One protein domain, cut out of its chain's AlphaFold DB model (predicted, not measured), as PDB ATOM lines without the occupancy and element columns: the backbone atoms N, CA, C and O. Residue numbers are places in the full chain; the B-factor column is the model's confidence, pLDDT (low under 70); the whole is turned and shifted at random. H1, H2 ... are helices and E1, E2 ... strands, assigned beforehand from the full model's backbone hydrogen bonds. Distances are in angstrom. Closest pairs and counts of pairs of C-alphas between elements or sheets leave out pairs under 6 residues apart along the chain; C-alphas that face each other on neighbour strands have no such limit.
ATOM      1  N   TYR A   2     -10.215  22.633 -31.058       94.00
ATOM      2  CA  TYR A   2      -8.776  22.724 -31.355       94.00
ATOM      3  C   TYR A   2      -7.912  23.196 -30.166       94.00
ATOM      4  O   TYR A   2      -6.907  22.568 -29.850       94.00
ATOM      5  N   ALA A   3      -8.370  24.207 -29.418       95.50
ATOM      6  CA  ALA A   3      -7.694  24.660 -28.197       95.50
ATOM      7  C   ALA A   3      -7.535  23.556 -27.139       95.50
ATOM      8  O   ALA A   3      -6.489  23.461 -26.506       95.50
ATOM      9  N   LEU A   4      -8.537  22.678 -26.985       94.75
ATOM     10  CA  LEU A   4      -8.426  21.535 -26.077       94.75
ATOM     11  C   LEU A   4      -7.337  20.580 -26.555       94.75
ATOM     12  O   LEU A   4      -6.563  20.112 -25.736       94.75
ATOM     13  N   ALA A   5      -7.231  20.328 -27.862       94.06
ATOM     14  CA  ALA A   5      -6.192  19.456 -28.402       94.06
ATOM     15  C   ALA A   5      -4.776  20.001 -28.148       94.06
ATOM     16  O   ALA A   5      -3.887  19.230 -27.796       94.06
ATOM     17  N   LEU A   6      -4.574  21.320 -28.255       93.75
ATOM     18  CA  LEU A   6      -3.288  21.957 -27.947       93.75
ATOM     19  C   LEU A   6      -2.915  21.907 -26.459       93.75
ATOM     20  O   LEU A   6      -1.736  21.926 -26.127       93.75
ATOM     21  N   GLN A   7      -3.899  21.802 -25.566       92.38
ATOM     22  CA  GLN A   7      -3.710  21.727 -24.112       92.38
ATOM     23  C   GLN A   7      -3.477  20.291 -23.605       92.38
ATOM     24  O   GLN A   7      -3.796  19.965 -22.456       92.38
ATOM     25  N   ARG A   8      -2.975  19.392 -24.460       90.62
ATOM     26  CA  ARG A   8      -2.630  18.024 -24.065       90.62
ATOM     27  C   ARG A   8      -1.389  18.027 -23.168       90.62
ATOM     28  O   ARG A   8      -0.353  18.571 -23.531       90.62
ATOM     29  N   VAL A   9      -1.493  17.336 -22.039       89.81
ATOM     30  CA  VAL A   9      -0.399  17.021 -21.121       89.81
ATOM     31  C   VAL A   9      -0.157  15.508 -21.200       89.81
ATOM     32  O   VAL A   9      -1.063  14.747 -20.865       89.81
ATOM     33  N   PRO A  10       1.015  15.035 -21.665       84.06
ATOM     34  CA  PRO A  10       1.260  13.605 -21.890       84.06
ATOM     35  C   PRO A  10       0.975  12.710 -20.676       84.06
ATOM     36  O   PRO A  10       0.416  11.628 -20.844       84.06
ATOM     37  N   GLU A  11       1.289  13.201 -19.476       84.38
ATOM     38  CA  GLU A  11       1.144  12.473 -18.208       84.38
ATOM     39  C   GLU A  11      -0.291  12.451 -17.656       84.38
ATOM     40  O   GLU A  11      -0.596  11.674 -16.755       84.38
ATOM     41  N   ASP A  12      -1.188  13.292 -18.183       86.06
ATOM     42  CA  ASP A  12      -2.593  13.324 -17.777       86.06
ATOM     43  C   ASP A  12      -3.471  12.757 -18.906       86.06
ATOM     44  O   ASP A  12      -3.723  13.442 -19.907       86.06
ATOM     45  N   PRO A  13      -3.990  11.522 -18.772       80.06
ATOM     46  CA  PRO A  13      -4.797  10.895 -19.812       80.06
ATOM     47  C   PRO A  13      -6.127  11.623 -20.069       80.06
ATOM     48  O   PRO A  13      -6.662  11.497 -21.175       80.06
ATOM     49  N   LEU A  14      -6.626  12.404 -19.104       84.75
ATOM     50  CA  LEU A  14      -7.856  13.197 -19.204       84.75
ATOM     51  C   LEU A  14      -7.615  14.596 -19.798       84.75
ATOM     52  O   LEU A  14      -8.571  15.321 -20.105       84.75
ATOM     53  N   SER A  15      -6.351  14.979 -19.992       89.56
ATOM     54  CA  SER A  15      -5.980  16.238 -20.630       89.56
ATOM     55  C   SER A  15      -6.186  16.211 -22.148       89.56
ATOM     56  O   SER A  15      -6.389  15.165 -22.769       89.56
ATOM     57  N   GLY A  16      -6.077  17.372 -22.792       91.50
ATOM     58  CA  GLY A  16      -6.220  17.462 -24.238       91.50
ATOM     59  C   GLY A  16      -7.678  17.398 -24.707       91.50
ATOM     60  O   GLY A  16      -8.619  17.680 -23.960       91.50
ATOM     61  N   LEU A  17      -7.875  16.996 -25.963       93.50
ATOM     62  CA  LEU A  17      -9.199  16.757 -26.524       93.50
ATOM     63  C   LEU A  17      -9.622  15.296 -26.305       93.50
ATOM     64  O   LEU A  17      -9.155  14.374 -26.973       93.50
ATOM     65  N   THR A  18     -10.567  15.108 -25.390       91.81
ATOM     66  CA  THR A  18     -11.320  13.859 -25.217       91.81
ATOM     67  C   THR A  18     -12.805  14.125 -25.444       91.81
ATOM     68  O   THR A  18     -13.273  15.256 -25.270       91.81
ATOM     69  N   ALA A  19     -13.566  13.088 -25.805       91.31
ATOM     70  CA  ALA A  19     -15.007  13.226 -26.008       91.31
ATOM     71  C   ALA A  19     -15.711  13.750 -24.742       91.31
ATOM     72  O   ALA A  19     -16.491  14.699 -24.829       91.31
ATOM     73  N   SER A  20     -15.389  13.196 -23.560       91.31
ATOM     74  CA  SER A  20     -15.957  13.658 -22.280       91.31
ATOM     75  C   SER A  20     -15.660  15.128 -22.035       91.31
ATOM     76  O   SER A  20     -16.588  15.911 -21.862       91.31
ATOM     77  N   ARG A  21     -14.385  15.524 -22.110       92.81
ATOM     78  CA  ARG A  21     -13.981  16.901 -21.822       92.81
ATOM     79  C   ARG A  21     -14.593  17.897 -22.802       92.81
ATOM     80  O   ARG A  21     -15.003  18.974 -22.387       92.81
ATOM     81  N   PHE A  22     -14.692  17.552 -24.086       94.56
ATOM     82  CA  PHE A  22     -15.375  18.405 -25.056       94.56
ATOM     83  C   PHE A  22     -16.858  18.592 -24.717       94.56
ATOM     84  O   PHE A  22     -17.336  19.725 -24.715       94.56
ATOM     85  N   MET A  23     -17.571  17.505 -24.399       95.19
ATOM     86  CA  MET A  23     -18.976  17.572 -23.988       95.19
ATOM     87  C   MET A  23     -19.154  18.399 -22.711       95.19
ATOM     88  O   MET A  23     -20.056  19.229 -22.647       95.19
ATOM     89  N   ASP A  24     -18.285  18.212 -21.717       94.50
ATOM     90  CA  ASP A  24     -18.350  18.937 -20.447       94.50
ATOM     91  C   ASP A  24     -18.133  20.443 -20.656       94.50
ATOM     92  O   ASP A  24     -18.926  21.246 -20.166       94.50
ATOM     93  N   VAL A  25     -17.147  20.831 -21.472       93.75
ATOM     94  CA  VAL A  25     -16.915  22.238 -21.844       93.75
ATOM     95  C   VAL A  25     -18.098  22.816 -22.628       93.75
ATOM     96  O   VAL A  25     -18.541  23.924 -22.336       93.75
ATOM     97  N   ALA A  26     -18.653  22.080 -23.596       93.88
ATOM     98  CA  ALA A  26     -19.796  22.549 -24.384       93.88
ATOM     99  C   ALA A  26     -21.038  22.815 -23.516       93.88
ATOM    100  O   ALA A  26     -21.731  23.813 -23.722       93.88
ATOM    101  N   MET A  27     -21.286  21.959 -22.519       95.19
ATOM    102  CA  MET A  27     -22.366  22.149 -21.550       95.19
ATOM    103  C   MET A  27     -22.088  23.314 -20.597       95.19
ATOM    104  O   MET A  27     -22.983  24.121 -20.361       95.19
ATOM    105  N   GLN A  28     -20.865  23.428 -20.066       93.50
ATOM    106  CA  GLN A  28     -20.474  24.522 -19.166       93.50
ATOM    107  C   GLN A  28     -20.624  25.896 -19.827       93.50
ATOM    108  O   GLN A  28     -21.068  26.843 -19.186       93.50
ATOM    109  N   LEU A  29     -20.302  25.994 -21.119       90.88
ATOM    110  CA  LEU A  29     -20.468  27.222 -21.897       90.88
ATOM    111  C   LEU A  29     -21.928  27.500 -22.294       90.88
ATOM    112  O   LEU A  29     -22.207  28.553 -22.870       90.88
ATOM    113  N   GLY A  30     -22.852  26.567 -22.036       91.00
ATOM    114  CA  GLY A  30     -24.236  26.642 -22.511       91.00
ATOM    115  C   GLY A  30     -24.357  26.585 -24.037       91.00
ATOM    116  O   GLY A  30     -25.376  26.997 -24.582       91.00
ATOM    117  N   ALA A  31     -23.322  26.103 -24.733       88.56
ATOM    118  CA  ALA A  31     -23.248  26.125 -26.192       88.56
ATOM    119  C   ALA A  31     -24.071  25.001 -26.837       88.56
ATOM    120  O   ALA A  31     -24.607  25.170 -27.930       88.56
ATOM    121  N   ALA A  32     -24.158  23.842 -26.180       92.81
ATOM    122  CA  ALA A  32     -24.865  22.681 -26.706       92.81
ATOM    123  C   ALA A  32     -25.259  21.695 -25.598       92.81
ATOM    124  O   ALA A  32     -24.613  21.604 -24.553       92.81
ATOM    125  N   SER A  33     -26.294  20.891 -25.863       95.81
ATOM    126  CA  SER A  33     -26.575  19.703 -25.052       95.81
ATOM    127  C   SER A  33     -25.462  18.657 -25.212       95.81
ATOM    128  O   SER A  33     -24.750  18.650 -26.220       95.81
ATOM    129  N   ARG A  34     -25.356  17.710 -24.267       95.56
ATOM    130  CA  ARG A  34     -24.403  16.588 -24.365       95.56
ATOM    131  C   ARG A  34     -24.552  15.813 -25.680       95.56
ATOM    132  O   ARG A  34     -23.551  15.530 -26.331       95.56
ATOM    133  N   ASN A  35     -25.787  15.516 -26.090       95.62
ATOM    134  CA  ASN A  35     -26.057  14.767 -27.322       95.62
ATOM    135  C   ASN A  35     -25.661  15.569 -28.564       95.62
ATOM    136  O   ASN A  35     -25.004  15.037 -29.450       95.62
ATOM    137  N   THR A  36     -25.996  16.860 -28.598       96.19
ATOM    138  CA  THR A  36     -25.615  17.757 -29.698       96.19
ATOM    139  C   THR A  36     -24.093  17.867 -29.825       96.19
ATOM    140  O   THR A  36     -23.560  17.773 -30.926       96.19
ATOM    141  N   ALA A  37     -23.376  17.999 -28.703       96.31
ATOM    142  CA  ALA A  37     -21.915  18.032 -28.694       96.31
ATOM    143  C   ALA A  37     -21.295  16.701 -29.164       96.31
ATOM    144  O   ALA A  37     -20.305  16.709 -29.897       96.31
ATOM    145  N   ALA A  38     -21.880  15.561 -28.781       95.00
ATOM    146  CA  ALA A  38     -21.436  14.247 -29.238       95.00
ATOM    147  C   ALA A  38     -21.631  14.066 -30.754       95.00
ATOM    148  O   ALA A  38     -20.705  13.629 -31.436       95.00
ATOM    149  N   SER A  39     -22.793  14.456 -31.291       96.62
ATOM    150  CA  SER A  39     -23.060  14.435 -32.736       96.62
ATOM    151  C   SER A  39     -22.074  15.311 -33.508       96.62
ATOM    152  O   SER A  39     -21.513  14.855 -34.500       96.62
ATOM    153  N   PHE A  40     -21.774  16.513 -33.010       95.06
ATOM    154  CA  PHE A  40     -20.793  17.399 -33.636       95.06
ATOM    155  C   PHE A  40     -19.383  16.785 -33.691       95.06
ATOM    156  O   PHE A  40     -18.714  16.856 -34.718       95.06
ATOM    157  N   LEU A  41     -18.918  16.131 -32.618       94.75
ATOM    158  CA  LEU A  41     -17.635  15.414 -32.660       94.75
ATOM    159  C   LEU A  41     -17.641  14.255 -33.661       94.75
ATOM    160  O   LEU A  41     -16.643  14.046 -34.351       94.75
ATOM    161  N   ALA A  42     -18.745  13.510 -33.742       94.56
ATOM    162  CA  ALA A  42     -18.883  12.426 -34.708       94.56
ATOM    163  C   ALA A  42     -18.816  12.950 -36.152       94.56
ATOM    164  O   ALA A  42     -18.137  12.347 -36.979       94.56
ATOM    165  N   GLU A  43     -19.439  14.095 -36.441       95.69
ATOM    166  CA  GLU A  43     -19.330  14.769 -37.739       95.69
ATOM    167  C   GLU A  43     -17.891  15.201 -38.035       95.69
ATOM    168  O   GLU A  43     -17.369  14.892 -39.105       95.69
ATOM    169  N   LEU A  44     -17.202  15.841 -37.082       95.56
ATOM    170  CA  LEU A  44     -15.796  16.224 -37.261       95.56
ATOM    171  C   LEU A  44     -14.900  15.020 -37.588       95.56
ATOM    172  O   LEU A  44     -13.980  15.145 -38.395       95.56
ATOM    173  N   SER A  45     -15.168  13.859 -36.984       94.62
ATOM    174  CA  SER A  45     -14.461  12.610 -37.287       94.62
ATOM    175  C   SER A  45     -14.829  12.067 -38.675       94.62
ATOM    176  O   SER A  45     -13.951  11.795 -39.495       94.62
ATOM    177  N   ALA A  46     -16.124  12.001 -38.999       95.94
ATOM    178  CA  ALA A  46     -16.621  11.527 -40.292       95.94
ATOM    179  C   ALA A  46     -16.084  12.356 -41.474       95.94
ATOM    180  O   ALA A  46     -15.743  11.803 -42.521       95.94
ATOM    181  N   TYR A  47     -15.952  13.671 -41.286       95.12
ATOM    182  CA  TYR A  47     -15.397  14.601 -42.270       95.12
ATOM    183  C   TYR A  47     -13.873  14.789 -42.164       95.12
ATOM    184  O   TYR A  47     -13.315  15.629 -42.866       95.12
ATOM    185  N   LYS A  48     -13.174  13.982 -41.349       95.25
ATOM    186  CA  LYS A  48     -11.701  13.956 -41.224       95.25
ATOM    187  C   LYS A  48     -11.069  15.273 -40.750       95.25
ATOM    188  O   LYS A  48      -9.919  15.579 -41.077       95.25
ATOM    189  N   PHE A  49     -11.790  16.042 -39.940       96.38
ATOM    190  CA  PHE A  49     -11.213  17.176 -39.216       96.38
ATOM    191  C   PHE A  49     -10.419  16.729 -37.985       96.38
ATOM    192  O   PHE A  49      -9.458  17.395 -37.590       96.38
ATOM    193  N   ILE A  50     -10.807  15.601 -37.391       96.50
ATOM    194  CA  ILE A  50     -10.123  14.962 -36.266       96.50
ATOM    195  C   ILE A  50      -9.975  13.463 -36.521       96.50
ATOM    196  O   ILE A  50     -10.727  12.887 -37.303       96.50
ATOM    197  N   GLU A  51      -9.035  12.839 -35.825       94.12
ATOM    198  CA  GLU A  51      -8.823  11.394 -35.837       94.12
ATOM    199  C   GLU A  51      -8.634  10.850 -34.418       94.12
ATOM    200  O   GLU A  51      -8.194  11.559 -33.509       94.12
ATOM    201  N   GLU A  52      -9.000   9.584 -34.228       90.75
ATOM    202  CA  GLU A  52      -8.779   8.861 -32.980       90.75
ATOM    203  C   GLU A  52      -7.421   8.166 -33.007       90.75
ATOM    204  O   GLU A  52      -7.141   7.369 -33.903       90.75
ATOM    205  N   ILE A  53      -6.609   8.408 -31.981       87.31
ATOM    206  CA  ILE A  53      -5.353   7.685 -31.768       87.31
ATOM    207  C   ILE A  53      -5.342   7.013 -30.393       87.31
ATOM    208  O   ILE A  53      -6.097   7.376 -29.481       87.31
ATOM    209  N   GLU A  54      -4.495   5.994 -30.242       82.56
ATOM    210  CA  GLU A  54      -4.294   5.347 -28.946       82.56
ATOM    211  C   GLU A  54      -3.688   6.342 -27.959       82.56
ATOM    212  O   GLU A  54      -2.735   7.049 -28.287       82.56
ATOM    213  N   ASN A  55      -4.217   6.390 -26.738       76.69
ATOM    214  CA  ASN A  55      -3.609   7.198 -25.697       76.69
ATOM    215  C   ASN A  55      -2.316   6.512 -25.200       76.69
ATOM    216  O   ASN A  55      -2.384   5.384 -24.705       76.69
ATOM    217  N   PRO A  56      -1.146   7.178 -25.280       73.50
ATOM    218  CA  PRO A  56       0.116   6.592 -24.830       73.50
ATOM    219  C   PRO A  56       0.153   6.261 -23.329       73.50
ATOM    220  O   PRO A  56       0.809   5.293 -22.948       73.50
ATOM    221  N   ALA A  57      -0.558   7.031 -22.497       73.81
ATOM    222  CA  ALA A  57      -0.601   6.864 -21.041       73.81
ATOM    223  C   ALA A  57      -1.603   5.788 -20.578       73.81
ATOM    224  O   ALA A  57      -1.398   5.155 -19.546       73.81
ATOM    225  N   ASP A  58      -2.669   5.545 -21.347       75.69
ATOM    226  CA  ASP A  58      -3.615   4.451 -21.103       75.69
ATOM    227  C   ASP A  58      -4.196   3.952 -22.428       75.69
ATOM    228  O   ASP A  58      -5.124   4.545 -22.975       75.69
ATOM    229  N   ARG A  59      -3.700   2.816 -22.926       73.88
ATOM    230  CA  ARG A  59      -4.128   2.238 -24.213       73.88
ATOM    231  C   ARG A  59      -5.616   1.873 -24.271       73.88
ATOM    232  O   ARG A  59      -6.133   1.627 -25.358       73.88
ATOM    233  N   ARG A  60      -6.317   1.828 -23.129       73.06
ATOM    234  CA  ARG A  60      -7.775   1.624 -23.070       73.06
ATOM    235  C   ARG A  60      -8.556   2.882 -23.444       73.06
ATOM    236  O   ARG A  60      -9.743   2.785 -23.741       73.06
ATOM    237  N   MET A  61      -7.907   4.044 -23.438       74.50
ATOM    238  CA  MET A  61      -8.503   5.319 -23.810       74.50
ATOM    239  C   MET A  61      -8.151   5.700 -25.250       74.50
ATOM    240  O   MET A  61      -7.044   5.465 -25.742       74.50
ATOM    241  N   ARG A  62      -9.106   6.347 -25.916       81.25
ATOM    242  CA  ARG A  62      -8.906   7.010 -27.206       81.25
ATOM    243  C   ARG A  62      -8.811   8.511 -26.991       81.25
ATOM    244  O   ARG A  62      -9.548   9.072 -26.176       81.25
ATOM    245  N   ILE A  63      -7.894   9.147 -27.707       86.75
ATOM    246  CA  ILE A  63      -7.753  10.604 -27.733       86.75
ATOM    247  C   ILE A  63      -8.039  11.095 -29.142       86.75
ATOM    248  O   ILE A  63      -7.782  10.388 -30.114       86.75
ATOM    249  N   LEU A  64      -8.592  12.298 -29.231       92.38
ATOM    250  CA  LEU A  64      -8.930  12.923 -30.499       92.38
ATOM    251  C   LEU A  64      -7.859  13.958 -30.816       92.38
ATOM    252  O   LEU A  64      -7.594  14.843 -30.001       92.38
ATOM    253  N   VAL A  65      -7.258  13.866 -31.997       94.38
ATOM    254  CA  VAL A  65      -6.274  14.844 -32.469       94.38
ATOM    255  C   VAL A  65      -6.763  15.510 -33.755       94.38
ATOM    256  O   VAL A  65      -7.403  14.851 -34.575       94.38
ATOM    257  N   PRO A  66      -6.522  16.819 -33.947       96.25
ATOM    258  CA  PRO A  66      -6.750  17.472 -35.226       96.25
ATOM    259  C   PRO A  66      -5.891  16.827 -36.310       96.25
ATOM    260  O   PRO A  66      -4.719  16.535 -36.076       96.25
ATOM    261  N   THR A  67      -6.450  16.652 -37.504       96.94
ATOM    262  CA  THR A  67      -5.658  16.210 -38.657       96.94
ATOM    263  C   THR A  67      -4.696  17.310 -39.111       96.94
ATOM    264  O   THR A  67      -4.897  18.495 -38.822       96.94
ATOM    265  N   ALA A  68      -3.674  16.944 -39.889       95.94
ATOM    266  CA  ALA A  68      -2.726  17.908 -40.454       95.94
ATOM    267  C   ALA A  68      -3.418  19.008 -41.286       95.94
ATOM    268  O   ALA A  68      -3.004  20.165 -41.259       95.94
ATOM    269  N   ALA A  69      -4.510  18.669 -41.985       96.81
ATOM    270  CA  ALA A  69      -5.314  19.637 -42.728       96.81
ATOM    271  C   ALA A  69      -5.996  20.653 -41.796       96.81
ATOM    272  O   ALA A  69      -5.968  21.853 -42.067       96.81
ATOM    273  N   THR A  70      -6.557  20.194 -40.674       96.88
ATOM    274  CA  THR A  70      -7.140  21.072 -39.649       96.88
ATOM    275  C   THR A  70      -6.081  21.961 -39.003       96.88
ATOM    276  O   THR A  70      -6.326  23.147 -38.799       96.88
ATOM    277  N   GLU A  71      -4.895  21.427 -38.698       96.81
ATOM    278  CA  GLU A  71      -3.783  22.224 -38.163       96.81
ATOM    279  C   GLU A  71      -3.338  23.307 -39.153       96.81
ATOM    280  O   GLU A  71      -3.275  24.478 -38.779       96.81
ATOM    281  N   ALA A  72      -3.142  22.959 -40.426       97.25
ATOM    282  CA  ALA A  72      -2.803  23.927 -41.467       97.25
ATOM    283  C   ALA A  72      -3.881  25.013 -41.633       97.25
ATOM    284  O   ALA A  72      -3.552  26.194 -41.756       97.25
ATOM    285  N   ALA A  73      -5.164  24.641 -41.588       97.00
ATOM    286  CA  ALA A  73      -6.270  25.592 -41.663       97.00
ATOM    287  C   ALA A  73      -6.283  26.560 -40.468       97.00
ATOM    288  O   ALA A  73      -6.464  27.761 -40.657       97.00
ATOM    289  N   MET A  74      -6.044  26.067 -39.249       97.75
ATOM    290  CA  MET A  74      -6.001  26.903 -38.045       97.75
ATOM    291  C   MET A  74      -4.788  27.840 -38.019       97.75
ATOM    292  O   MET A  74      -4.922  28.989 -37.596       97.75
ATOM    293  N   ILE A  75      -3.631  27.384 -38.504       98.00
ATOM    294  CA  ILE A  75      -2.444  28.234 -38.678       98.00
ATOM    295  C   ILE A  75      -2.729  29.315 -39.723       98.00
ATOM    296  O   ILE A  75      -2.513  30.491 -39.454       98.00
ATOM    297  N   SER A  76      -3.269  28.938 -40.885       98.06
ATOM    298  CA  SER A  76      -3.628  29.884 -41.949       98.06
ATOM    299  C   SER A  76      -4.631  30.933 -41.463       98.06
ATOM    300  O   SER A  76      -4.434  32.127 -41.680       98.06
ATOM    301  N   TRP A  77      -5.657  30.503 -40.718       97.75
ATOM    302  CA  TRP A  77      -6.603  31.404 -40.066       97.75
ATOM    303  C   TRP A  77      -5.878  32.397 -39.155       97.75
ATOM    304  O   TRP A  77      -6.092  33.597 -39.284       97.75
ATOM    305  N   PHE A  78      -4.991  31.931 -38.276       98.44
ATOM    306  CA  PHE A  78      -4.263  32.803 -37.355       98.44
ATOM    307  C   PHE A  78      -3.377  33.814 -38.092       98.44
ATOM    308  O   PHE A  78      -3.509  35.015 -37.867       98.44
ATOM    309  N   LEU A  79      -2.534  33.344 -39.016       98.38
ATOM    310  CA  LEU A  79      -1.614  34.194 -39.775       98.38
ATOM    311  C   LEU A  79      -2.358  35.232 -40.623       98.38
ATOM    312  O   LEU A  79      -1.960  36.392 -40.642       98.38
ATOM    313  N   GLY A  80      -3.477  34.857 -41.252       98.00
ATOM    314  CA  GLY A  80      -4.296  35.797 -42.016       98.00
ATOM    315  C   GLY A  80      -4.876  36.929 -41.159       98.00
ATOM    316  O   GLY A  80      -4.965  38.063 -41.620       98.00
ATOM    317  N   HIS A  81      -5.221  36.662 -39.894       98.38
ATOM    318  CA  HIS A  81      -5.676  37.722 -38.986       98.38
ATOM    319  C   HIS A  81      -4.525  38.614 -38.503       98.38
ATOM    320  O   HIS A  81      -4.749  39.802 -38.283       98.38
ATOM    321  N   LEU A  82      -3.305  38.081 -38.370       98.44
ATOM    322  CA  LEU A  82      -2.125  38.907 -38.096       98.44
ATOM    323  C   LEU A  82      -1.811  39.834 -39.273       98.44
ATOM    324  O   LEU A  82      -1.590  41.017 -39.048       98.44
ATOM    325  N   ASP A  83      -1.896  39.339 -40.513       98.19
ATOM    326  CA  ASP A  83      -1.746  40.174 -41.713       98.19
ATOM    327  C   ASP A  83      -2.770  41.321 -41.733       98.19
ATOM    328  O   ASP A  83      -2.442  42.448 -42.098       98.19
ATOM    329  N   CYS A  84      -4.023  41.050 -41.346       96.75
ATOM    330  CA  CYS A  84      -5.047  42.087 -41.230       96.75
ATOM    331  C   CYS A  84      -4.681  43.144 -40.180       96.75
ATOM    332  O   CYS A  84      -4.822  44.328 -40.465       96.75
ATOM    333  N   LEU A  85      -4.215  42.733 -38.997       97.88
ATOM    334  CA  LEU A  85      -3.793  43.656 -37.938       97.88
ATOM    335  C   LEU A  85      -2.599  44.505 -38.381       97.88
ATOM    336  O   LEU A  85      -2.644  45.722 -38.259       97.88
ATOM    337  N   ASP A  86      -1.577  43.885 -38.965       98.12
ATOM    338  CA  ASP A  86      -0.372  44.590 -39.405       98.12
ATOM    339  C   ASP A  86      -0.660  45.571 -40.549       98.12
ATOM    340  O   ASP A  86      -0.012  46.604 -40.658       98.12
ATOM    341  N   ARG A  87      -1.674  45.323 -41.384       96.69
ATOM    342  CA  ARG A  87      -2.122  46.320 -42.372       96.69
ATOM    343  C   ARG A  87      -2.763  47.557 -41.742       96.69
ATOM    344  O   ARG A  87      -2.815  48.589 -42.405       96.69
ATOM    345  N   LEU A  88      -3.286  47.448 -40.522       94.44
ATOM    346  CA  LEU A  88      -3.899  48.568 -39.808       94.44
ATOM    347  C   LEU A  88      -2.855  49.422 -39.083       94.44
ATOM    348  O   LEU A  88      -3.032  50.636 -39.012       94.44
ATOM    349  N   ASP A  89      -1.802  48.807 -38.534       96.12
ATOM    350  CA  ASP A  89      -0.879  49.486 -37.612       96.12
ATOM    351  C   ASP A  89       0.623  49.221 -37.831       96.12
ATOM    352  O   ASP A  89       1.436  49.715 -37.053       96.12
ATOM    353  N   ASP A  90       1.003  48.469 -38.867       95.00
ATOM    354  CA  ASP A  90       2.386  48.062 -39.176       95.00
ATOM    355  C   ASP A  90       3.106  47.343 -38.010       95.00
ATOM    356  O   ASP A  90       4.322  47.420 -37.842       95.00
ATOM    357  N   GLY A  91       2.359  46.616 -37.169       94.56
ATOM    358  CA  GLY A  91       2.879  46.026 -35.928       94.56
ATOM    359  C   GLY A  91       3.799  44.802 -36.071       94.56
ATOM    360  O   GLY A  91       4.257  44.269 -35.057       94.56
ATOM    361  N   GLY A  92       4.086  44.338 -37.292       95.44
ATOM    362  CA  GLY A  92       5.062  43.275 -37.578       95.44
ATOM    363  C   GLY A  92       4.755  41.896 -36.975       95.44
ATOM    364  O   GLY A  92       5.649  41.048 -36.889       95.44
ATOM    365  N   ARG A  93       3.513  41.638 -36.552       97.31
ATOM    366  CA  ARG A  93       3.097  40.390 -35.895       97.31
ATOM    367  C   ARG A  93       3.308  39.181 -36.792       97.31
ATOM    368  O   ARG A  93       3.756  38.135 -36.318       97.31
ATOM    369  N   ARG A  94       3.022  39.314 -38.088       97.00
ATOM    370  CA  ARG A  94       3.175  38.226 -39.052       97.00
ATOM    371  C   ARG A  94       4.617  37.744 -39.140       97.00
ATOM    372  O   ARG A  94       4.869  36.547 -39.029       97.00
ATOM    373  N   ALA A  95       5.557  38.673 -39.303       95.94
ATOM    374  CA  ALA A  95       6.973  38.348 -39.430       95.94
ATOM    375  C   ALA A  95       7.499  37.619 -38.183       95.94
ATOM    376  O   ALA A  95       8.250  36.650 -38.287       95.94
ATOM    377  N   LEU A  96       7.058  38.044 -36.996       96.44
ATOM    378  CA  LEU A  96       7.398  37.391 -35.733       96.44
ATOM    379  C   LEU A  96       6.781  35.986 -35.614       96.44
ATOM    380  O   LEU A  96       7.460  35.066 -35.161       96.44
ATOM    381  N   ALA A  97       5.526  35.802 -36.041       96.38
ATOM    382  CA  ALA A  97       4.873  34.492 -36.056       96.38
ATOM    383  C   ALA A  97       5.572  33.502 -37.003       96.38
ATOM    384  O   ALA A  97       5.772  32.346 -36.631       96.38
ATOM    385  N   ASP A  98       5.979  33.960 -38.192       95.50
ATOM    386  CA  ASP A  98       6.717  33.141 -39.161       95.50
ATOM    387  C   ASP A  98       8.106  32.750 -38.622       95.50
ATOM    388  O   ASP A  98       8.557  31.619 -38.817       95.50
ATOM    389  N   ALA A  99       8.770  33.654 -37.891       95.75
ATOM    390  CA  ALA A  99      10.057  33.386 -37.254       95.75
ATOM    391  C   ALA A  99       9.963  32.412 -36.066       95.75
ATOM    392  O   ALA A  99      10.948  31.738 -35.754       95.75
ATOM    393  N   ASN A 100       8.812  32.326 -35.389       95.81
ATOM    394  CA  ASN A 100       8.632  31.438 -34.244       95.81
ATOM    395  C   ASN A 100       7.235  30.780 -34.196       95.81
ATOM    396  O   ASN A 100       6.312  31.309 -33.566       95.81
ATOM    397  N   PRO A 101       7.094  29.554 -34.741       93.19
ATOM    398  CA  PRO A 101       5.832  28.809 -34.736       93.19
ATOM    399  C   PRO A 101       5.256  28.494 -33.343       93.19
ATOM    400  O   PRO A 101       4.072  28.162 -33.231       93.19
ATOM    401  N   LEU A 102       6.047  28.596 -32.264       95.81
ATOM    402  CA  LEU A 102       5.541  28.407 -30.897       95.81
ATOM    403  C   LEU A 102       4.540  29.492 -30.492       95.81
ATOM    404  O   LEU A 102       3.661  29.216 -29.676       95.81
ATOM    405  N   ILE A 103       4.619  30.686 -31.095       97.38
ATOM    406  CA  ILE A 103       3.667  31.775 -30.843       97.38
ATOM    407  C   ILE A 103       2.244  31.299 -31.122       97.38
ATOM    408  O   ILE A 103       1.372  31.463 -30.274       97.38
ATOM    409  N   PHE A 104       2.008  30.640 -32.260       97.31
ATOM    410  CA  PHE A 104       0.689  30.096 -32.586       97.31
ATOM    411  C   PHE A 104       0.216  29.080 -31.539       97.31
ATOM    412  O   PHE A 104      -0.926  29.159 -31.081       97.31
ATOM    413  N   ARG A 105       1.087  28.148 -31.120       95.81
ATOM    414  CA  ARG A 105       0.704  27.096 -30.162       95.81
ATOM    415  C   ARG A 105       0.291  27.660 -28.801       95.81
ATOM    416  O   ARG A 105      -0.587  27.082 -28.166       95.81
ATOM    417  N   ILE A 106       0.891  28.771 -28.371       97.19
ATOM    418  CA  ILE A 106       0.567  29.447 -27.103       97.19
ATOM    419  C   ILE A 106      -0.631  30.392 -27.266       97.19
ATOM    420  O   ILE A 106      -1.527  30.399 -26.422       97.19
ATOM    421  N   ALA A 107      -0.675  31.166 -28.352       98.06
ATOM    422  CA  ALA A 107      -1.720  32.156 -28.585       98.06
ATOM    423  C   ALA A 107      -3.077  31.502 -28.862       98.06
ATOM    424  O   ALA A 107      -4.092  31.963 -28.347       98.06
ATOM    425  N   GLN A 108      -3.134  30.415 -29.640       97.69
ATOM    426  CA  GLN A 108      -4.408  29.844 -30.083       97.69
ATOM    427  C   GLN A 108      -5.337  29.456 -28.910       97.69
ATOM    428  O   GLN A 108      -6.512  29.844 -28.950       97.69
ATOM    429  N   PRO A 109      -4.875  28.769 -27.843       97.00
ATOM    430  CA  PRO A 109      -5.725  28.489 -26.688       97.00
ATOM    431  C   PRO A 109      -6.155  29.748 -25.927       97.00
ATOM    432  O   PRO A 109      -7.284  29.791 -25.440       97.00
ATOM    433  N   MET A 110      -5.300  30.776 -25.852       98.12
ATOM    434  CA  MET A 110      -5.646  32.062 -25.232       98.12
ATOM    435  C   MET A 110      -6.751  32.780 -26.008       98.12
ATOM    436  O   MET A 110      -7.716  33.235 -25.402       98.12
ATOM    437  N   ILE A 111      -6.654  32.814 -27.343       98.44
ATOM    438  CA  ILE A 111      -7.675  33.396 -28.229       98.44
ATOM    439  C   ILE A 111      -9.006  32.691 -28.015       98.44
ATOM    440  O   ILE A 111     -10.026  33.332 -27.777       98.44
ATOM    441  N   ALA A 112      -8.997  31.357 -28.074       96.69
ATOM    442  CA  ALA A 112     -10.207  30.574 -27.883       96.69
ATOM    443  C   ALA A 112     -10.837  30.856 -26.515       96.69
ATOM    444  O   ALA A 112     -12.046  31.050 -26.449       96.69
ATOM    445  N   GLN A 113     -10.028  30.918 -25.454       95.56
ATOM    446  CA  GLN A 113     -10.502  31.198 -24.103       95.56
ATOM    447  C   GLN A 113     -11.089  32.606 -23.965       95.56
ATOM    448  O   GLN A 113     -12.144  32.743 -23.352       95.56
ATOM    449  N   ALA A 114     -10.438  33.625 -24.530       97.44
ATOM    450  CA  ALA A 114     -10.932  34.999 -24.509       97.44
ATOM    451  C   ALA A 114     -12.299  35.096 -25.205       97.44
ATOM    452  O   ALA A 114     -13.265  35.568 -24.616       97.44
ATOM    453  N   LEU A 115     -12.423  34.527 -26.407       96.44
ATOM    454  CA  LEU A 115     -13.657  34.602 -27.190       96.44
ATOM    455  C   LEU A 115     -14.827  33.825 -26.576       96.44
ATOM    456  O   LEU A 115     -15.968  34.265 -26.667       96.44
ATOM    457  N   VAL A 116     -14.589  32.668 -25.949       93.75
ATOM    458  CA  VAL A 116     -15.690  31.894 -25.340       93.75
ATOM    459  C   VAL A 116     -16.217  32.496 -24.040       93.75
ATOM    460  O   VAL A 116     -17.302  32.111 -23.610       93.75
ATOM    461  N   VAL A 117     -15.488  33.407 -23.392       93.00
ATOM    462  CA  VAL A 117     -15.995  34.115 -22.201       93.00
ATOM    463  C   VAL A 117     -16.532  35.499 -22.532       93.00
ATOM    464  O   VAL A 117     -17.319  36.034 -21.753       93.00
ATOM    465  N   ASP A 118     -16.166  36.045 -23.690       95.31
ATOM    466  CA  ASP A 118     -16.596  37.361 -24.128       95.31
ATOM    467  C   ASP A 118     -18.079  37.356 -24.570       95.31
ATOM    468  O   ASP A 118     -18.462  36.623 -25.496       95.31
ATOM    469  N   PRO A 119     -18.958  38.128 -23.903       93.25
ATOM    470  CA  PRO A 119     -20.357  38.226 -24.289       93.25
ATOM    471  C   PRO A 119     -20.562  38.906 -25.649       93.25
ATOM    472  O   PRO A 119     -21.457  38.468 -26.367       93.25
ATOM    473  N   ASP A 120     -19.750  39.894 -26.030       92.69
ATOM    474  CA  ASP A 120     -19.883  40.615 -27.303       92.69
ATOM    475  C   ASP A 120     -19.529  39.711 -28.491       92.69
ATOM    476  O   ASP A 120     -20.110  39.832 -29.572       92.69
ATOM    477  N   TRP A 121     -18.638  38.734 -28.285       94.50
ATOM    478  CA  TRP A 121     -18.374  37.696 -29.282       94.50
ATOM    479  C   TRP A 121     -19.488  36.646 -29.353       94.50
ATOM    480  O   TRP A 121     -19.923  36.269 -30.446       94.50
ATOM    481  N   ARG A 122     -19.931  36.137 -28.195       92.00
ATOM    482  CA  ARG A 122     -20.889  35.020 -28.119       92.00
ATOM    483  C   ARG A 122     -22.323  35.409 -28.435       92.00
ATOM    484  O   ARG A 122     -23.085  34.573 -28.917       92.00
ATOM    485  N   SER A 218     -14.095  43.580 -34.139       96.88
ATOM    486  CA  SER A 218     -13.097  44.220 -33.283       96.88
ATOM    487  C   SER A 218     -12.817  43.394 -32.030       96.88
ATOM    488  O   SER A 218     -11.650  43.178 -31.722       96.88
ATOM    489  N   THR A 219     -13.846  42.802 -31.409       97.50
ATOM    490  CA  THR A 219     -13.701  41.859 -30.286       97.50
ATOM    491  C   THR A 219     -12.796  40.679 -30.650       97.50
ATOM    492  O   THR A 219     -11.890  40.306 -29.905       97.50
ATOM    493  N   LYS A 220     -12.967  40.107 -31.852       97.50
ATOM    494  CA  LYS A 220     -12.081  39.040 -32.345       97.50
ATOM    495  C   LYS A 220     -10.646  39.517 -32.517       97.50
ATOM    496  O   LYS A 220      -9.717  38.830 -32.099       97.50
ATOM    497  N   PHE A 221     -10.464  40.654 -33.177       98.12
ATOM    498  CA  PHE A 221      -9.136  41.185 -33.465       98.12
ATOM    499  C   PHE A 221      -8.384  41.589 -32.197       98.12
ATOM    500  O   PHE A 221      -7.185  41.334 -32.106       98.12
ATOM    501  N   GLU A 222      -9.080  42.123 -31.199       98.06
ATOM    502  CA  GLU A 222      -8.524  42.426 -29.883       98.06
ATOM    503  C   GLU A 222      -8.047  41.151 -29.172       98.06
ATOM    504  O   GLU A 222      -6.882  41.073 -28.774       98.06
ATOM    505  N   ALA A 223      -8.883  40.108 -29.112       98.56
ATOM    506  CA  ALA A 223      -8.500  38.820 -28.531       98.56
ATOM    507  C   ALA A 223      -7.271  38.204 -29.225       98.56
ATOM    508  O   ALA A 223      -6.371  37.687 -28.557       98.56
ATOM    509  N   ILE A 224      -7.206  38.279 -30.562       98.69
ATOM    510  CA  ILE A 224      -6.062  37.805 -31.356       98.69
ATOM    511  C   ILE A 224      -4.805  38.617 -31.048       98.69
ATOM    512  O   ILE A 224      -3.765  38.029 -30.749       98.69
ATOM    513  N   ASN A 225      -4.894  39.946 -31.090       98.38
ATOM    514  CA  ASN A 225      -3.770  40.842 -30.840       98.38
ATOM    515  C   ASN A 225      -3.183  40.637 -29.436       98.38
ATOM    516  O   ASN A 225      -1.977  40.456 -29.280       98.38
ATOM    517  N   THR A 226      -4.043  40.620 -28.419       98.38
ATOM    518  CA  THR A 226      -3.633  40.454 -27.022       98.38
ATOM    519  C   THR A 226      -2.983  39.091 -26.796       98.38
ATOM    520  O   THR A 226      -1.902  39.001 -26.213       98.38
ATOM    521  N   ALA A 227      -3.593  38.015 -27.300       98.50
ATOM    522  CA  ALA A 227      -3.026  36.675 -27.183       98.50
ATOM    523  C   ALA A 227      -1.692  36.530 -27.925       98.50
ATOM    524  O   ALA A 227      -0.783  35.874 -27.416       98.50
ATOM    525  N   PHE A 228      -1.560  37.149 -29.101       98.44
ATOM    526  CA  PHE A 228      -0.315  37.166 -29.858       98.44
ATOM    527  C   PHE A 228       0.818  37.805 -29.047       98.44
ATOM    528  O   PHE A 228       1.856  37.172 -28.857       98.44
ATOM    529  N   TRP A 229       0.615  39.016 -28.516       97.56
ATOM    530  CA  TRP A 229       1.665  39.711 -27.765       97.56
ATOM    531  C   TRP A 229       2.029  39.004 -26.460       97.56
ATOM    532  O   TRP A 229       3.209  38.898 -26.125       97.56
ATOM    533  N   ASN A 230       1.039  38.432 -25.771       97.38
ATOM    534  CA  ASN A 230       1.284  37.603 -24.595       97.38
ATOM    535  C   ASN A 230       2.115  36.358 -24.938       97.38
ATOM    536  O   ASN A 230       3.045  36.016 -24.209       97.38
ATOM    537  N   ALA A 231       1.810  35.689 -26.052       97.38
ATOM    538  CA  ALA A 231       2.574  34.536 -26.514       97.38
ATOM    539  C   ALA A 231       4.004  34.922 -26.923       97.38
ATOM    540  O   ALA A 231       4.947  34.254 -26.505       97.38
ATOM    541  N   ALA A 232       4.178  36.013 -27.675       96.00
ATOM    542  CA  ALA A 232       5.485  36.516 -28.101       96.00
ATOM    543  C   ALA A 232       6.399  36.832 -26.904       96.00
ATOM    544  O   ALA A 232       7.563  36.424 -26.892       96.00
ATOM    545  N   ALA A 233       5.851  37.462 -25.860       94.19
ATOM    546  CA  ALA A 233       6.573  37.724 -24.618       94.19
ATOM    547  C   ALA A 233       7.024  36.429 -23.917       94.19
ATOM    548  O   ALA A 233       8.144  36.359 -23.417       94.19
ATOM    549  N   GLN A 234       6.196  35.378 -23.917       93.88
ATOM    550  CA  GLN A 234       6.545  34.089 -23.298       93.88
ATOM    551  C   GLN A 234       7.652  33.339 -24.037       93.88
ATOM    552  O   GLN A 234       8.451  32.648 -23.406       93.88
ATOM    553  N   VAL A 235       7.721  33.472 -25.362       91.44
ATOM    554  CA  VAL A 235       8.781  32.849 -26.173       91.44
ATOM    555  C   VAL A 235       9.995  33.761 -26.367       91.44
ATOM    556  O   VAL A 235      10.847  33.477 -27.207       91.44
ATOM    557  N   ASN A 236      10.088  34.830 -25.564       77.88
ATOM    558  CA  ASN A 236      11.189  35.793 -25.523       77.88
ATOM    559  C   ASN A 236      11.478  36.479 -26.873       77.88
ATOM    560  O   ASN A 236      12.614  36.845 -27.178       77.88
ATOM    561  N   VAL A 237      10.438  36.656 -27.689       64.38
ATOM    562  CA  VAL A 237      10.510  37.392 -28.950       64.38
ATOM    563  C   VAL A 237      10.225  38.862 -28.635       64.38
ATOM    564  O   VAL A 237       9.072  39.268 -28.507       64.38
ATOM    565  N   LEU A 238      11.285  39.650 -28.441       54.72
ATOM    566  CA  LEU A 238      11.179  41.093 -28.208       54.72
ATOM    567  C   LEU A 238      10.825  41.817 -29.513       54.72
ATOM    568  O   LEU A 238      11.441  41.588 -30.555       54.72
ATOM    569  N   THR A 239       9.848  42.719 -29.447       53.09
ATOM    570  CA  THR A 239       9.519  43.625 -30.560       53.09
ATOM    571  C   THR A 239      10.556  44.734 -30.732       53.09
ATOM    572  O   THR A 239      11.244  45.078 -29.767       53.09
TER     573      THR A 239
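AT A GLANCE: This is residues 2 to 122 and 218 to 239 of the 264 residues of an uncharacterized protein of Agrobacterium vitis (UniProt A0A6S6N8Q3). Two lobes lie end to end: one holds H2, H3 and the small E1 and E2 hairpin, the other holds H6 and H8 side by side with H5 and H7 at their ends. The long helix H4 leaves the strand hairpin and crosses over H6 and H8, and the short H1 sits between the lobes, between E2 and H6. The printed part has 143 residues with eight named helices and two named strands, in the order H1, H2, H3, E1, E2, H4, H5, H6, H7, H8; the sheet has the order E1, E2 and is antiparallel, and the class is mostly helix. The whole is compact, with a radius of gyration of the C-alphas of 16.4 A and spans of 48 by 33 by 25 A.

HOW THE PARTS SIT: H1, residues 2 to 6, touches residues 105 to 112 of H6, residues 102 to 117; the closest C-alphas, of Ala 3 and Pro 109, are 4.6 A apart. H2, residues 19 to 28, is close to H1 but not clearly touching, with the C-alphas of Leu 4 and Phe 22 at 7.7 A. H3, residues 34 to 46, touches H2 at a steep tilt of 46 degrees, opposite ways; the closest C-alphas are those of Met 23 and Arg 34, 5.5 A apart. E1, residues 50 to 54, and E2, residues 62 to 66, form an antiparallel hairpin with 143 degrees between their directions; N 51 and O 65 are 2.9 A apart and N 53 and O 63 are 3.0 A apart, both within hydrogen-bond range. The closest C-alphas of H1 and E2, those of Ala 5 and Val 65, are 6.1 A apart. H4, residues 68 to 89, forms a helical hairpin with H5, residues 93 to 99: they touch at a steep tilt of 45 degrees, opposite ways, with the C-alphas of Leu 82 and Arg 94 closest at 5.4 A. H4 and H6 only just touch, with 3 pairs of C-alphas within 8 A, the closest those of Ile 75 and Phe 104 at 7.1 A; they are about perpendicular at 82 degrees. H6 is the hub, touching four other helices. H7, residues 119 to 122, touches H6 only at the corner, and only just, with 3 pairs of C-alphas within 8 A, the closest those of Leu 115 and Trp 121 at 6.0 A. H8, residues 218 to 234, touches H6 at a steep tilt of 39 degrees, opposite ways, with the C-alphas of Ala 107 and Ala 227 closest at 4.9 A. H8 and H4 touch about perpendicular at 78 degrees, with the C-alphas of His 81 and Phe 221 closest at 7.4 A. Among the pairs that are apart are H3 and H4, and H2 and H6. Every O i to N i+4 pair is within hydrogen-bond range in H1, H2, H3, H4, H5 and H8, and 10 of 12 are in H6; H7 is too short for such a pair.

IN THESE COORDINATES: H1 begins at C-alpha 2 (-8.776, 22.724, -31.355). H2 is 14.3 A long from first to last C-alpha, H3 18.4 A, and E1 and E2 13.4 A each. H4 runs 31.8 A, from C-alpha 68 (-2.726, 17.908, -40.454) to C-alpha 89 (-0.879, 49.486, -37.612). H5 is 10.0 A long and H6 23.9 A. H8 is 24.3 A long and ends at C-alpha 234 (6.545, 34.089, -23.298).

THE WHOLE: The two C-alphas farthest apart, those of Arg 60 and Asp 89, are 50.5 A apart. Residues 123 to 217 are cut out and not printed, and C-alphas 122 and 218 are 13.1 A apart across the cut. The link from H1 to H2 is long, with 12 residues. The mean pLDDT of the printed part is 92.8, and residues 237 to 239 are under 70.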